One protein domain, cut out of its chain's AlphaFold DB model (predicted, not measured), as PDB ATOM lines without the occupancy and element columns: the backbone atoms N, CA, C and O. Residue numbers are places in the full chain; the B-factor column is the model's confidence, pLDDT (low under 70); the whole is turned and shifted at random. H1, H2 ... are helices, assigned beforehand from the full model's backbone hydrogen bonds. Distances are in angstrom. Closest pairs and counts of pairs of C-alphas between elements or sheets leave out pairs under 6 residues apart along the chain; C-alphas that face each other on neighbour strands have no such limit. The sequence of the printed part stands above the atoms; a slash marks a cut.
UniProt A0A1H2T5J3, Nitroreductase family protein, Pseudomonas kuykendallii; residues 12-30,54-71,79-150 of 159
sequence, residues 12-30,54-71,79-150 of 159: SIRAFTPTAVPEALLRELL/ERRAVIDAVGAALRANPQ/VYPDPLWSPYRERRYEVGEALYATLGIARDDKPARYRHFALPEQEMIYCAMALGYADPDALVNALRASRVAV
ATOM      1  N   SER A  12      -3.918  32.676   0.785       91.88
ATOM      2  CA  SER A  12      -2.662  33.042   0.121       91.88
ATOM      3  C   SER A  12      -1.755  33.764   1.113       91.88
ATOM      4  O   SER A  12      -2.143  34.809   1.633       91.88
ATOM      5  N   ILE A  13      -0.569  33.208   1.348       93.00
ATOM      6  CA  ILE A  13       0.482  33.783   2.194       93.00
ATOM      7  C   ILE A  13       1.436  34.589   1.313       93.00
ATOM      8  O   ILE A  13       1.748  34.176   0.198       93.00
ATOM      9  N   ARG A  14       1.833  35.771   1.786       89.62
ATOM     10  CA  ARG A  14       2.630  36.751   1.029       89.62
ATOM     11  C   ARG A  14       3.868  37.237   1.778       89.62
ATOM     12  O   ARG A  14       4.777  37.751   1.140       89.62
ATOM     13  N   ALA A  15       3.909  37.052   3.094       90.19
ATOM     14  CA  ALA A  15       5.091  37.264   3.917       90.19
ATOM     15  C   ALA A  15       5.458  35.960   4.632       90.19
ATOM     16  O   ALA A  15       4.584  35.249   5.137       90.19
ATOM     17  N   PHE A  16       6.747  35.647   4.655       93.69
ATOM     18  CA  PHE A  16       7.272  34.388   5.163       93.69
ATOM     19  C   PHE A  16       8.366  34.662   6.188       93.69
ATOM     20  O   PHE A  16       9.118  35.626   6.049       93.69
ATOM     21  N   THR A  17       8.489  33.786   7.178       94.94
ATOM     22  CA  THR A  17       9.641  33.809   8.086       94.94
ATOM     23  C   THR A  17      10.939  33.468   7.328       94.94
ATOM     24  O   THR A  17      10.882  32.836   6.267       94.94
ATOM     25  N   PRO A  18      12.126  33.802   7.870       92.88
ATOM     26  CA  PRO A  18      13.412  33.399   7.286       92.88
ATOM     27  C   PRO A  18      13.681  31.886   7.316       92.88
ATOM     28  O   PRO A  18      14.648  31.423   6.709       92.88
ATOM     29  N   THR A  19      12.863  31.114   8.038       94.69
ATOM     30  CA  THR A  19      13.024  29.668   8.210       94.69
ATOM     31  C   THR A  19      12.941  28.950   6.868       94.69
ATOM     32  O   THR A  19      11.929  29.017   6.166       94.69
ATOM     33  N   ALA A  20      14.003  28.224   6.519       92.56
ATOM     34  CA  ALA A  20      14.051  27.452   5.287       92.56
ATOM     35  C   ALA A  20      13.065  26.274   5.326       92.56
ATOM     36  O   ALA A  20      12.943  25.575   6.334       92.56
ATOM     37  N   VAL A  21      12.390  26.024   4.202       95.12
ATOM     38  CA  VAL A  21      11.592  24.808   4.007       95.12
ATOM     39  C   VAL A  21      12.554  23.634   3.787       95.12
ATOM     40  O   VAL A  21      13.386  23.720   2.882       95.12
ATOM     41  N   PRO A  22      12.468  22.544   4.573       96.06
ATOM     42  CA  PRO A  22      13.299  21.365   4.350       96.06
ATOM     43  C   PRO A  22      13.057  20.759   2.966       96.06
ATOM     44  O   PRO A  22      11.910  20.595   2.548       96.06
ATOM     45  N   GLU A  23      14.124  20.353   2.275       95.12
ATOM     46  CA  GLU A  23      14.014  19.727   0.950       95.12
ATOM     47  C   GLU A  23      13.130  18.472   0.981       95.12
ATOM     48  O   GLU A  23      12.312  18.272   0.086       95.12
ATOM     49  N   ALA A  24      13.246  17.656   2.033       97.44
ATOM     50  CA  ALA A  24      12.434  16.454   2.206       97.44
ATOM     51  C   ALA A  24      10.928  16.764   2.199       97.44
ATOM     52  O   ALA A  24      10.169  16.091   1.507       97.44
ATOM     53  N   LEU A  25      10.518  17.833   2.889       96.56
ATOM     54  CA  LEU A  25       9.127  18.282   2.899       96.56
ATOM     55  C   LEU A  25       8.693  18.762   1.509       96.56
ATOM     56  O   LEU A  25       7.604  18.437   1.053       96.56
ATOM     57  N   LEU A  26       9.544  19.507   0.796       95.31
ATOM     58  CA  LEU A  26       9.228  19.937  -0.568       95.31
ATOM     59  C   LEU A  26       9.049  18.743  -1.517       95.31
ATOM     60  O   LEU A  26       8.130  18.745  -2.335       95.31
ATOM     61  N   ARG A  27       9.896  17.716  -1.397       96.56
ATOM     62  CA  ARG A  27       9.774  16.476  -2.176       96.56
ATOM     63  C   ARG A  27       8.472  15.752  -1.876       96.56
ATOM     64  O   ARG A  27       7.794  15.368  -2.818       96.56
ATOM     65  N   GLU A  28       8.110  15.622  -0.604       98.06
ATOM     66  CA  GLU A  28       6.837  15.031  -0.186       98.06
ATOM     67  C   GLU A  28       5.644  15.786  -0.790       98.06
ATOM     68  O   GLU A  28       4.761  15.183  -1.391       98.06
ATOM     69  N   LEU A  29       5.645  17.121  -0.719       96.12
ATOM     70  CA  LEU A  29       4.574  17.942  -1.291       96.12
ATOM     71  C   LEU A  29       4.446  17.762  -2.809       96.12
ATOM     72  O   LEU A  29       3.332  17.672  -3.329       96.12
ATOM     73  N   LEU A  30       5.570  17.711  -3.528       95.56
ATOM     74  CA  LEU A  30       5.577  17.484  -4.974       95.56
ATOM     75  C   LEU A  30       5.165  16.053  -5.335       95.56
ATOM     76  O   LEU A  30       4.485  15.856  -6.343       95.56
ATOM     77  N   GLU A  54      20.137  30.530  -6.078       82.00
ATOM     78  CA  GLU A  54      19.330  30.372  -7.298       82.00
ATOM     79  C   GLU A  54      18.006  31.135  -7.201       82.00
ATOM     80  O   GLU A  54      17.582  31.815  -8.133       82.00
ATOM     81  N   ARG A  55      17.363  31.110  -6.026       86.38
ATOM     82  CA  ARG A  55      16.156  31.915  -5.789       86.38
ATOM     83  C   ARG A  55      16.459  33.411  -5.886       86.38
ATOM     84  O   ARG A  55      15.643  34.150  -6.432       86.38
ATOM     85  N   ARG A  56      17.589  33.870  -5.333       83.12
ATOM     86  CA  ARG A  56      17.996  35.282  -5.436       83.12
ATOM     87  C   ARG A  56      18.278  35.662  -6.885       83.12
ATOM     88  O   ARG A  56      17.755  36.673  -7.326       83.12
ATOM     89  N   ALA A  57      18.987  34.817  -7.630       77.19
ATOM     90  CA  ALA A  57      19.264  35.031  -9.045       77.19
ATOM     91  C   ALA A  57      17.975  35.178  -9.864       77.19
ATOM     92  O   ALA A  57      17.871  36.104 -10.669       77.19
ATOM     93  N   VAL A  58      16.961  34.340  -9.597       77.62
ATOM     94  CA  VAL A  58      15.624  34.520 -10.180       77.62
ATOM     95  C   VAL A  58      15.078  35.896  -9.802       77.62
ATOM     96  O   VAL A  58      14.846  36.693 -10.702       77.62
ATOM     97  N   ILE A  59      14.943  36.215  -8.507       80.31
ATOM     98  CA  ILE A  59      14.403  37.502  -8.013       80.31
ATOM     99  C   ILE A  59      15.111  38.723  -8.636       80.31
ATOM    100  O   ILE A  59      14.455  39.694  -9.022       80.31
ATOM    101  N   ASP A  60      16.432  38.682  -8.754       78.62
ATOM    102  CA  ASP A  60      17.235  39.779  -9.287       78.62
ATOM    103  C   ASP A  60      17.029  39.950 -10.793       78.62
ATOM    104  O   ASP A  60      16.803  41.075 -11.257       78.62
ATOM    105  N   ALA A  61      17.035  38.842 -11.544       70.50
ATOM    106  CA  ALA A  61      16.753  38.844 -12.977       70.50
ATOM    107  C   ALA A  61      15.384  39.469 -13.254       70.50
ATOM    108  O   ALA A  61      15.225  40.281 -14.168       70.50
ATOM    109  N   VAL A  62      14.408  39.175 -12.397       73.25
ATOM    110  CA  VAL A  62      13.071  39.728 -12.556       73.25
ATOM    111  C   VAL A  62      12.890  41.150 -12.086       73.25
ATOM    112  O   VAL A  62      12.204  41.926 -12.754       73.25
ATOM    113  N   GLY A  63      13.588  41.554 -11.029       71.44
ATOM    114  CA  GLY A  63      13.713  42.963 -10.686       71.44
ATOM    115  C   GLY A  63      14.323  43.780 -11.832       71.44
ATOM    116  O   GLY A  63      13.895  44.908 -12.072       71.44
ATOM    117  N   ALA A  64      15.303  43.226 -12.554       70.31
ATOM    118  CA  ALA A  64      15.927  43.887 -13.698       70.31
ATOM    119  C   ALA A  64      14.975  44.022 -14.895       70.31
ATOM    120  O   ALA A  64      14.829  45.130 -15.415       70.31
ATOM    121  N   ALA A  65      14.277  42.945 -15.272       67.38
ATOM    122  CA  ALA A  65      13.315  42.954 -16.377       67.38
ATOM    123  C   ALA A  65      12.203  44.004 -16.182       67.38
ATOM    124  O   ALA A  65      11.901  44.775 -17.094       67.38
ATOM    125  N   LEU A  66      11.656  44.121 -14.966       66.88
ATOM    126  CA  LEU A  66      10.627  45.121 -14.648       66.88
ATOM    127  C   LEU A  66      11.112  46.562 -14.761       66.88
ATOM    128  O   LEU A  66      10.351  47.438 -15.166       66.88
ATOM    129  N   ARG A  67      12.360  46.835 -14.363       74.25
ATOM    130  CA  ARG A  67      12.923  48.189 -14.473       74.25
ATOM    131  C   ARG A  67      13.054  48.612 -15.933       74.25
ATOM    132  O   ARG A  67      12.877  49.789 -16.226       74.25
ATOM    133  N   ALA A  68      13.338  47.661 -16.823       74.38
ATOM    134  CA  ALA A  68      13.428  47.899 -18.257       74.38
ATOM    135  C   ALA A  68      12.045  48.041 -18.920       74.38
ATOM    136  O   ALA A  68      11.865  48.918 -19.762       74.38
ATOM    137  N   ASN A  69      11.058  47.232 -18.515       71.19
ATOM    138  CA  ASN A  69       9.682  47.307 -19.011       71.19
ATOM    139  C   ASN A  69       8.649  47.172 -17.868       71.19
ATOM    140  O   ASN A  69       8.173  46.070 -17.576       71.19
ATOM    141  N   PRO A  70       8.231  48.293 -17.249       66.12
ATOM    142  CA  PRO A  70       7.306  48.275 -16.113       66.12
ATOM    143  C   PRO A  70       5.891  47.786 -16.438       66.12
ATOM    144  O   PRO A  70       5.136  47.454 -15.525       66.12
ATOM    145  N   GLN A  71       5.502  47.773 -17.716       61.09
ATOM    146  CA  GLN A  71       4.195  47.261 -18.137       61.09
ATOM    147  C   GLN A  71       4.192  45.736 -18.312       61.09
ATOM    148  O   GLN A  71       3.121  45.147 -18.464       61.09
ATOM    149  N   VAL A  79      -3.770  36.362 -20.057       68.19
ATOM    150  CA  VAL A  79      -4.180  35.718 -18.789       68.19
ATOM    151  C   VAL A  79      -5.681  35.895 -18.528       68.19
ATOM    152  O   VAL A  79      -6.327  35.010 -17.975       68.19
ATOM    153  N   TYR A  80      -6.246  37.029 -18.954       73.44
ATOM    154  CA  TYR A  80      -7.676  37.322 -18.878       73.44
ATOM    155  C   TYR A  80      -8.232  37.644 -20.273       73.44
ATOM    156  O   TYR A  80      -7.505  38.218 -21.088       73.44
ATOM    157  N   PRO A  81      -9.515  37.344 -20.545       75.44
ATOM    158  CA  PRO A  81     -10.205  37.836 -21.736       75.44
ATOM    159  C   PRO A  81     -10.149  39.367 -21.842       75.44
ATOM    160  O   PRO A  81     -10.118  40.058 -20.821       75.44
ATOM    161  N   ASP A  82     -10.191  39.891 -23.069       77.00
ATOM    162  CA  ASP A  82     -10.311  41.327 -23.339       77.00
ATOM    163  C   ASP A  82     -11.529  41.602 -24.240       77.00
ATOM    164  O   ASP A  82     -11.554  41.109 -25.369       77.00
ATOM    165  N   PRO A  83     -12.547  42.341 -23.756       84.12
ATOM    166  CA  PRO A  83     -12.616  42.958 -22.433       84.12
ATOM    167  C   PRO A  83     -12.902  41.935 -21.328       84.12
ATOM    168  O   PRO A  83     -13.730  41.044 -21.484       84.12
ATOM    169  N   LEU A  84     -12.300  42.125 -20.150       84.12
ATOM    170  CA  LEU A  84     -12.781  41.459 -18.940       84.12
ATOM    171  C   LEU A  84     -14.109  42.119 -18.545       84.12
ATOM    172  O   LEU A  84     -14.125  43.319 -18.254       84.12
ATOM    173  N   TRP A  85     -15.216  41.382 -18.591       90.19
ATOM    174  CA  TRP A  85     -16.563  41.910 -18.345       90.19
ATOM    175  C   TRP A  85     -16.997  41.760 -16.879       90.19
ATOM    176  O   TRP A  85     -16.335  41.096 -16.073       90.19
ATOM    177  N   SER A  86     -18.103  42.412 -16.518       87.38
ATOM    178  CA  SER A  86     -18.686  42.308 -15.177       87.38
ATOM    179  C   SER A  86     -19.297  40.918 -14.944       87.38
ATOM    180  O   SER A  86     -19.910  40.388 -15.869       87.38
ATOM    181  N   PRO A  87     -19.153  40.285 -13.762       85.56
ATOM    182  CA  PRO A  87     -18.598  40.810 -12.504       85.56
ATOM    183  C   PRO A  87     -17.089  40.566 -12.308       85.56
ATOM    184  O   PRO A  87     -16.529  40.859 -11.250       85.56
ATOM    185  N   TYR A  88     -16.409  39.951 -13.278       83.69
ATOM    186  CA  TYR A  88     -15.025  39.484 -13.121       83.69
ATOM    187  C   TYR A  88     -14.023  40.632 -13.027       83.69
ATOM    188  O   TYR A  88     -13.048  40.554 -12.275       83.69
ATOM    189  N   ARG A  89     -14.290  41.716 -13.760       86.62
ATOM    190  CA  ARG A  89     -13.516  42.953 -13.686       86.62
ATOM    191  C   ARG A  89     -13.553  43.541 -12.277       86.62
ATOM    192  O   ARG A  89     -12.495  43.823 -11.717       86.62
ATOM    193  N   GLU A  90     -14.743  43.694 -11.702       87.31
ATOM    194  CA  GLU A  90     -14.924  44.287 -10.374       87.31
ATOM    195  C   GLU A  90     -14.268  43.422  -9.297       87.31
ATOM    196  O   GLU A  90     -13.496  43.941  -8.495       87.31
ATOM    197  N   ARG A  91     -14.455  42.095  -9.348       85.62
ATOM    198  CA  ARG A  91     -13.816  41.152  -8.409       85.62
ATOM    199  C   ARG A  91     -12.289  41.238  -8.439       85.62
ATOM    200  O   ARG A  91     -11.640  41.216  -7.393       85.62
ATOM    201  N   ARG A  92     -11.692  41.343  -9.635       82.69
ATOM    202  CA  ARG A  92     -10.236  41.505  -9.785       82.69
ATOM    203  C   ARG A  92      -9.756  42.804  -9.136       82.69
ATOM    204  O   ARG A  92      -8.721  42.795  -8.471       82.69
ATOM    205  N   TYR A  93     -10.486  43.902  -9.329       83.00
ATOM    206  CA  TYR A  93     -10.151  45.177  -8.697       83.00
ATOM    207  C   TYR A  93     -10.325  45.129  -7.181       83.00
ATOM    208  O   TYR A  93      -9.417  45.546  -6.476       83.00
ATOM    209  N   GLU A  94     -11.426  44.574  -6.681       86.50
ATOM    210  CA  GLU A  94     -11.716  44.460  -5.249       86.50
ATOM    211  C   GLU A  94     -10.599  43.723  -4.500       86.50
ATOM    212  O   GLU A  94     -10.070  44.234  -3.516       86.50
ATOM    213  N   VAL A  95     -10.160  42.566  -5.010       82.88
ATOM    214  CA  VAL A  95      -9.059  41.801  -4.401       82.88
ATOM    215  C   VAL A  95      -7.739  42.576  -4.438       82.88
ATOM    216  O   VAL A  95      -6.975  42.527  -3.473       82.88
ATOM    217  N   GLY A  96      -7.461  43.289  -5.533       78.19
ATOM    218  CA  GLY A  96      -6.269  44.130  -5.648       78.19
ATOM    219  C   GLY A  96      -6.281  45.292  -4.654       78.19
ATOM    220  O   GLY A  96      -5.296  45.518  -3.957       78.19
ATOM    221  N   GLU A  97      -7.401  46.002  -4.541       84.88
ATOM    222  CA  GLU A  97      -7.563  47.113  -3.600       84.88
ATOM    223  C   GLU A  97      -7.476  46.636  -2.149       84.88
ATOM    224  O   GLU A  97      -6.740  47.229  -1.364       84.88
ATOM    225  N   ALA A  98      -8.138  45.526  -1.809       83.50
ATOM    226  CA  ALA A  98      -8.068  44.938  -0.476       83.50
ATOM    227  C   ALA A  98      -6.634  44.527  -0.103       83.50
ATOM    228  O   ALA A  98      -6.204  44.734   1.033       83.50
ATOM    229  N   LEU A  99      -5.863  43.995  -1.061       81.44
ATOM    230  CA  LEU A  99      -4.450  43.673  -0.862       81.44
ATOM    231  C   LEU A  99      -3.625  44.914  -0.509       81.44
ATOM    232  O   LEU A  99      -2.927  44.909   0.503       81.44
ATOM    233  N   TYR A 100      -3.698  45.969  -1.321       79.75
ATOM    234  CA  TYR A 100      -2.889  47.166  -1.090       79.75
ATOM    235  C   TYR A 100      -3.336  47.948   0.148       79.75
ATOM    236  O   TYR A 100      -2.485  48.437   0.887       79.75
ATOM    237  N   ALA A 101      -4.639  47.978   0.443       84.31
ATOM    238  CA  ALA A 101      -5.160  48.544   1.685       84.31
ATOM    239  C   ALA A 101      -4.614  47.809   2.924       84.31
ATOM    240  O   ALA A 101      -4.183  48.455   3.873       84.31
ATOM    241  N   THR A 102      -4.547  46.471   2.890       84.19
ATOM    242  CA  THR A 102      -3.965  45.662   3.985       84.19
ATOM    243  C   THR A 102      -2.484  45.987   4.216       84.19
ATOM    244  O   THR A 102      -1.994  45.913   5.338       84.19
ATOM    245  N   LEU A 103      -1.769  46.367   3.155       76.81
ATOM    246  CA  LEU A 103      -0.365  46.775   3.204       76.81
ATOM    247  C   LEU A 103      -0.159  48.243   3.620       76.81
ATOM    248  O   LEU A 103       0.985  48.684   3.695       76.81
ATOM    249  N   GLY A 104      -1.230  49.014   3.846       81.88
ATOM    250  CA  GLY A 104      -1.142  50.459   4.093       81.88
ATOM    251  C   GLY A 104      -0.681  51.267   2.873       81.88
ATOM    252  O   GLY A 104      -0.213  52.391   3.023       81.88
ATOM    253  N   ILE A 105      -0.788  50.701   1.664       76.06
ATOM    254  CA  ILE A 105      -0.347  51.333   0.417       76.06
ATOM    255  C   ILE A 105      -1.535  52.039  -0.239       76.06
ATOM    256  O   ILE A 105      -2.500  51.396  -0.670       76.06
ATOM    257  N   ALA A 106      -1.443  53.364  -0.353       79.25
ATOM    258  CA  ALA A 106      -2.459  54.186  -1.000       79.25
ATOM    259  C   ALA A 106      -2.607  53.846  -2.497       79.25
ATOM    260  O   ALA A 106      -1.689  53.345  -3.150       79.25
ATOM    261  N   ARG A 107      -3.798  54.074  -3.064       72.69
ATOM    262  CA  ARG A 107      -4.117  53.681  -4.451       72.69
ATOM    263  C   ARG A 107      -3.309  54.454  -5.497       72.69
ATOM    264  O   ARG A 107      -2.991  53.919  -6.558       72.69
ATOM    265  N   ASP A 108      -3.023  55.704  -5.192       80.00
ATOM    266  CA  ASP A 108      -2.247  56.665  -5.966       80.00
ATOM    267  C   ASP A 108      -0.728  56.473  -5.829       80.00
ATOM    268  O   ASP A 108       0.008  56.881  -6.730       80.00
ATOM    269  N   ASP A 109      -0.260  55.746  -4.806       72.44
ATOM    270  CA  ASP A 109       1.137  55.307  -4.672       72.44
ATOM    271  C   ASP A 109       1.437  54.111  -5.595       72.44
ATOM    272  O   ASP A 109       1.698  52.971  -5.193       72.44
ATOM    273  N   LYS A 110       1.371  54.389  -6.901       62.06
ATOM    274  CA  LYS A 110       1.723  53.452  -7.971       62.06
ATOM    275  C   LYS A 110       3.117  52.833  -7.754       62.06
ATOM    276  O   LYS A 110       3.214  51.610  -7.855       62.06
ATOM    277  N   PRO A 111       4.179  53.594  -7.410       59.50
ATOM    278  CA  PRO A 111       5.500  53.017  -7.160       59.50
ATOM    279  C   PRO A 111       5.534  51.967  -6.036       59.50
ATOM    280  O   PRO A 111       6.228  50.956  -6.166       59.50
ATOM    281  N   ALA A 112       4.790  52.150  -4.940       60.38
ATOM    282  CA  ALA A 112       4.725  51.156  -3.865       60.38
ATOM    283  C   ALA A 112       3.988  49.871  -4.267       60.38
ATOM    284  O   ALA A 112       4.401  48.781  -3.860       60.38
ATOM    285  N   ARG A 113       2.960  49.967  -5.120       59.38
ATOM    286  CA  ARG A 113       2.188  48.806  -5.593       59.38
ATOM    287  C   ARG A 113       2.998  47.833  -6.463       59.38
ATOM    288  O   ARG A 113       2.744  46.633  -6.425       59.38
ATOM    289  N   TYR A 114       3.992  48.312  -7.213       53.53
ATOM    290  CA  TYR A 114       4.696  47.504  -8.224       53.53
ATOM    291  C   TYR A 114       5.913  46.707  -7.730       53.53
ATOM    292  O   TYR A 114       6.471  45.919  -8.486       53.53
ATOM    293  N   ARG A 115       6.327  46.850  -6.467       55.50
ATOM    294  CA  ARG A 115       7.604  46.299  -5.968       55.50
ATOM    295  C   ARG A 115       7.724  44.753  -5.878       55.50
ATOM    296  O   ARG A 115       8.756  44.295  -5.405       55.50
ATOM    297  N   HIS A 116       6.740  43.944  -6.308       47.19
ATOM    298  CA  HIS A 116       6.601  42.547  -5.831       47.19
ATOM    299  C   HIS A 116       6.459  41.379  -6.852       47.19
ATOM    300  O   HIS A 116       6.304  40.252  -6.386       47.19
ATOM    301  N   PHE A 117       6.512  41.532  -8.190       47.03
ATOM    302  CA  PHE A 117       6.215  40.390  -9.102       47.03
ATOM    303  C   PHE A 117       6.967  40.406 -10.452       47.03
ATOM    304  O   PHE A 117       6.684  41.304 -11.234       47.03
ATOM    305  N   ALA A 118       7.816  39.416 -10.802       51.50
ATOM    306  CA  ALA A 118       8.262  39.215 -12.206       51.50
ATOM    307  C   ALA A 118       8.860  37.821 -12.544       51.50
ATOM    308  O   ALA A 118       9.188  37.093 -11.608       51.50
ATOM    309  N   LEU A 119       8.961  37.462 -13.861       39.50
ATOM    310  CA  LEU A 119       9.477  36.188 -14.485       39.50
ATOM    311  C   LEU A 119      10.266  36.394 -15.848       39.50
ATOM    312  O   LEU A 119      10.093  37.470 -16.415       39.50
ATOM    313  N   PRO A 120      11.132  35.453 -16.352       46.59
ATOM    314  CA  PRO A 120      12.049  35.598 -17.533       46.59
ATOM    315  C   PRO A 120      11.502  35.235 -18.954       46.59
ATOM    316  O   PRO A 120      10.364  34.805 -19.088       46.59
ATOM    317  N   GLU A 121      12.347  35.401 -20.001       36.69
ATOM    318  CA  GLU A 121      12.032  35.628 -21.446       36.69
ATOM    319  C   GLU A 121      11.751  34.390 -22.341       36.69
ATOM    320  O   GLU A 121      11.041  34.505 -23.335       36.69
ATOM    321  N   GLN A 122      12.278  33.196 -22.042       32.12
ATOM    322  CA  GLN A 122      12.197  32.027 -22.960       32.12
ATOM    323  C   GLN A 122      11.340  30.872 -22.426       32.12
ATOM    324  O   GLN A 122      11.215  29.818 -23.050       32.12
ATOM    325  N   GLU A 123      10.728  31.080 -21.265       41.00
ATOM    326  CA  GLU A 123       9.824  30.140 -20.627       41.00
ATOM    327  C   GLU A 123       8.549  30.890 -20.261       41.00
ATOM    328  O   GLU A 123       8.574  31.872 -19.521       41.00
ATOM    329  N   MET A 124       7.402  30.417 -20.745       41.81
ATOM    330  CA  MET A 124       6.136  30.905 -20.220       41.81
ATOM    331  C   MET A 124       5.937  30.272 -18.849       41.81
ATOM    332  O   MET A 124       5.465  29.136 -18.740       41.81
ATOM    333  N   ILE A 125       6.267  31.001 -17.787       53.91
ATOM    334  CA  ILE A 125       5.833  30.573 -16.466       53.91
ATOM    335  C   ILE A 125       4.324  30.745 -16.405       53.91
ATOM    336  O   ILE A 125       3.792  31.844 -16.269       53.91
ATOM    337  N   TYR A 126       3.637  29.613 -16.502       55.56
ATOM    338  CA  TYR A 126       2.193  29.562 -16.358       55.56
ATOM    339  C   TYR A 126       1.758  30.103 -14.987       55.56
ATOM    340  O   TYR A 126       0.788  30.847 -14.880       55.56
ATOM    341  N   CYS A 127       2.501  29.748 -13.932       63.84
ATOM    342  CA  CYS A 127       2.314  30.253 -12.577       63.84
ATOM    343  C   CYS A 127       3.607  30.094 -11.763       63.84
ATOM    344  O   CYS A 127       4.230  29.032 -11.802       63.84
ATOM    345  N   ALA A 128       3.991  31.124 -11.007       75.50
ATOM    346  CA  ALA A 128       5.026  31.025  -9.982       75.50
ATOM    347  C   ALA A 128       4.377  30.839  -8.606       75.50
ATOM    348  O   ALA A 128       3.396  31.509  -8.278       75.50
ATOM    349  N   MET A 129       4.946  29.957  -7.783       86.00
ATOM    350  CA  MET A 129       4.489  29.727  -6.414       86.00
ATOM    351  C   MET A 129       5.608  30.055  -5.431       86.00
ATOM    352  O   MET A 129       6.667  29.435  -5.456       86.00
ATOM    353  N   ALA A 130       5.351  31.013  -4.542       88.31
ATOM    354  CA  ALA A 130       6.171  31.215  -3.357       88.31
ATOM    355  C   ALA A 130       5.694  30.264  -2.249       88.31
ATOM    356  O   ALA A 130       4.499  30.208  -1.953       88.31
ATOM    357  N   LEU A 131       6.626  29.531  -1.637       91.94
ATOM    358  CA  LEU A 131       6.366  28.600  -0.540       91.94
ATOM    359  C   LEU A 131       7.305  28.909   0.629       91.94
ATOM    360  O   LEU A 131       8.507  29.090   0.439       91.94
ATOM    361  N   GLY A 132       6.754  28.932   1.837       93.75
ATOM    362  CA  GLY A 132       7.496  29.167   3.068       93.75
ATOM    363  C   GLY A 132       6.588  29.086   4.287       93.75
ATOM    364  O   GLY A 132       5.364  29.003   4.160       93.75
ATOM    365  N   TYR A 133       7.185  29.145   5.474       95.56
ATOM    366  CA  TYR A 133       6.426  29.270   6.716       95.56
ATOM    367  C   TYR A 133       5.872  30.685   6.832       95.56
ATOM    368  O   TYR A 133       6.632  31.650   6.738       95.56
ATOM    369  N   ALA A 134       4.556  30.802   7.009       95.44
ATOM    370  CA  ALA A 134       3.887  32.092   7.121       95.44
ATOM    371  C   ALA A 134       4.448  32.895   8.297       95.44
ATOM    372  O   ALA A 134       4.585  32.363   9.397       95.44
ATOM    373  N   ASP A 135       4.737  34.170   8.054       95.75
ATOM    374  CA  ASP A 135       4.971  35.127   9.130       95.75
ATOM    375  C   ASP A 135       3.615  35.469   9.784       95.75
ATOM    376  O   ASP A 135       2.741  36.015   9.093       95.75
ATOM    377  N   PRO A 136       3.386  35.103  11.060       93.06
ATOM    378  CA  PRO A 136       2.112  35.339  11.730       93.06
ATOM    379  C   PRO A 136       1.862  36.823  12.033       93.06
ATOM    380  O   PRO A 136       0.701  37.218  12.140       93.06
ATOM    381  N   ASP A 137       2.917  37.635  12.120       94.38
ATOM    382  CA  ASP A 137       2.838  39.047  12.507       94.38
ATOM    383  C   ASP A 137       2.679  39.968  11.287       94.38
ATOM    384  O   ASP A 137       2.293  41.137  11.396       94.38
ATOM    385  N   ALA A 138       2.924  39.444  10.084       90.88
ATOM    386  CA  ALA A 138       2.793  40.200   8.853       90.88
ATOM    387  C   ALA A 138       1.320  40.434   8.472       90.88
ATOM    388  O   ALA A 138       0.628  39.538   7.980       90.88
ATOM    389  N   LEU A 139       0.869  41.689   8.582       90.56
ATOM    390  CA  LEU A 139      -0.507  42.118   8.277       90.56
ATOM    391  C   LEU A 139      -1.014  41.651   6.904       90.56
ATOM    392  O   LEU A 139      -2.177  41.282   6.761       90.56
ATOM    393  N   VAL A 140      -0.138  41.582   5.899       85.88
ATOM    394  CA  VAL A 140      -0.488  41.117   4.544       85.88
ATOM    395  C   VAL A 140      -1.063  39.689   4.512       85.88
ATOM    396  O   VAL A 140      -1.832  39.344   3.610       85.88
ATOM    397  N   ASN A 141      -0.727  38.856   5.503       92.38
ATOM    398  CA  ASN A 141      -1.208  37.479   5.637       92.38
ATOM    399  C   ASN A 141      -2.600  37.388   6.295       92.38
ATOM    400  O   ASN A 141      -3.241  36.330   6.243       92.38
ATOM    401  N   ALA A 142      -3.110  38.487   6.863       90.06
ATOM    402  CA  ALA A 142      -4.443  38.554   7.460       90.06
ATOM    403  C   ALA A 142      -5.566  38.659   6.412       90.06
ATOM    404  O   ALA A 142      -6.708  38.306   6.700       90.06
ATOM    405  N   LEU A 143      -5.257  39.072   5.174       90.19
ATOM    406  CA  LEU A 143      -6.254  39.227   4.112       90.19
ATOM    407  C   LEU A 143      -7.033  37.921   3.866       90.19
ATOM    408  O   LEU A 143      -6.460  36.856   3.603       90.19
ATOM    409  N   ARG A 144      -8.366  38.015   3.886       90.75
ATOM    410  CA  ARG A 144      -9.289  36.944   3.496       90.75
ATOM    411  C   ARG A 144     -10.130  37.417   2.319       90.75
ATOM    412  O   ARG A 144     -10.984  38.279   2.465       90.75
ATOM    413  N   ALA A 145      -9.874  36.848   1.143       88.38
ATOM    414  CA  ALA A 145     -10.696  37.123  -0.029       88.38
ATOM    415  C   ALA A 145     -12.079  36.482   0.151       88.38
ATOM    416  O   ALA A 145     -12.153  35.287   0.457       88.38
ATOM    417  N   SER A 146     -13.139  37.250  -0.091       89.62
ATOM    418  CA  SER A 146     -14.519  36.768  -0.098       89.62
ATOM    419  C   SER A 146     -14.736  35.701  -1.183       89.62
ATOM    420  O   SER A 146     -13.941  35.533  -2.120       89.62
ATOM    421  N   ARG A 147     -15.794  34.905  -1.033       91.94
ATOM    422  CA  ARG A 147     -16.272  33.962  -2.051       91.94
ATOM    423  C   ARG A 147     -17.740  34.259  -2.299       91.94
ATOM    424  O   ARG A 147     -18.478  34.506  -1.352       91.94
ATOM    425  N   VAL A 148     -18.133  34.263  -3.568       91.94
ATOM    426  CA  VAL A 148     -19.539  34.434  -3.939       91.94
ATOM    427  C   VAL A 148     -20.343  33.193  -3.562       91.94
ATOM    428  O   VAL A 148     -19.788  32.094  -3.492       91.94
ATOM    429  N   ALA A 149     -21.639  33.380  -3.318       94.75
ATOM    430  CA  ALA A 149     -22.569  32.288  -3.064       94.75
ATOM    431  C   ALA A 149     -22.637  31.332  -4.269       94.75
ATOM    432  O   ALA A 149     -22.333  31.734  -5.397       94.75
ATOM    433  N   VAL A 150     -23.024  30.076  -4.037       95.56
ATOM    434  CA  VAL A 150     -23.067  29.041  -5.087       95.56
ATOM    435  C   VAL A 150     -24.014  29.453  -6.212       95.56
ATOM    436  O   VAL A 150     -23.673  29.351  -7.386       95.56
TER     437      VAL A 150
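Overview. This is residues 12 to 30, 54 to 71 and 79 to 150 of the 159 residues of the protein "Nitroreductase family protein" of Pseudomonas kuykendallii (UniProt A0A1H2T5J3). A loose, open frame of helices with few contacts between them: H3 has the two short helices H4 and H5 near its later end, while H1 and H2 stand out at two other corners. A long loop, residues 114 to 138, runs from H4 out past H2 and back to H5, and residues 143 to 150 run on from H5 as an extended tail. The 109 printed residues hold five named helices, in the order H1, H2, H3, H4, H5, and no named strand; the class is all helix, though under half of the residues, 46 of 109, are in named elements. The whole is loose, with a radius of gyration of the C-alphas of 16.5 A, and its C-alphas span 43 by 35 by 29 A.

Arrangement. H1, residues 23 to 30, touches no helix, and its centre is the farthest from the mean of the C-alphas, at 22.1 A. H2, residues 54 to 68, touches no helix either, and its centre is 14.8 A from that mean. H3, residues 88 to 102, touches H5, residues 139 to 142, with residues 99 to 102 alone. Their closest C-alphas are those of Thr 102 and Val 140, 5.7 A apart. H3 and H4, residues 110 to 113, are close but not clearly touching; their closest C-alphas, those of Tyr 100 and Arg 113, are 7.0 A apart. H1 is apart from H2, H3, H4 and H5, and H2 is apart from H3, H4 and H5. H4 and H5 are apart. In H1, H2 and H3 every O i to N i+4 pair is within hydrogen-bond range; H4 and H5, with 4 residues each, are too short for such a pair, and each has its one O i to N i+3 pair within range.

Along the chain. After residues 12 to 22, H1 begins at Glu 23, with its C-alpha at (14.014, 19.727, 0.950), and ends at Leu 30. H2 runs from Glu 54 to Ala 68, 21.5 A from first to last C-alpha. H3 runs from Tyr 88, C-alpha at (-15.025, 39.484, -13.121), to Thr 102, 21.3 A. H4 runs from Lys 110 to Arg 113. H5 runs from Leu 139 to Ala 142, where the C-alpha is at (-4.443, 38.554, 7.460).

Size, cuts and confidence. The two C-alphas farthest apart are those of Ala 24 and Ser 86, 44.0 A. Residues 31 to 53 are not printed, and C-alphas 30 and 54 are 19.0 A apart across this cut. Residues 72 to 78 are not printed either, and C-alphas 71 and 79 are 14.3 A apart. Of the links that are printed whole, H3 to H4 is short, with 7 residues, and H4 to H5 is long, with 25. The mean pLDDT of the printed part is 79.3; residues 65 to 66, 70 to 71, 79 and 110 to 127 are under 70.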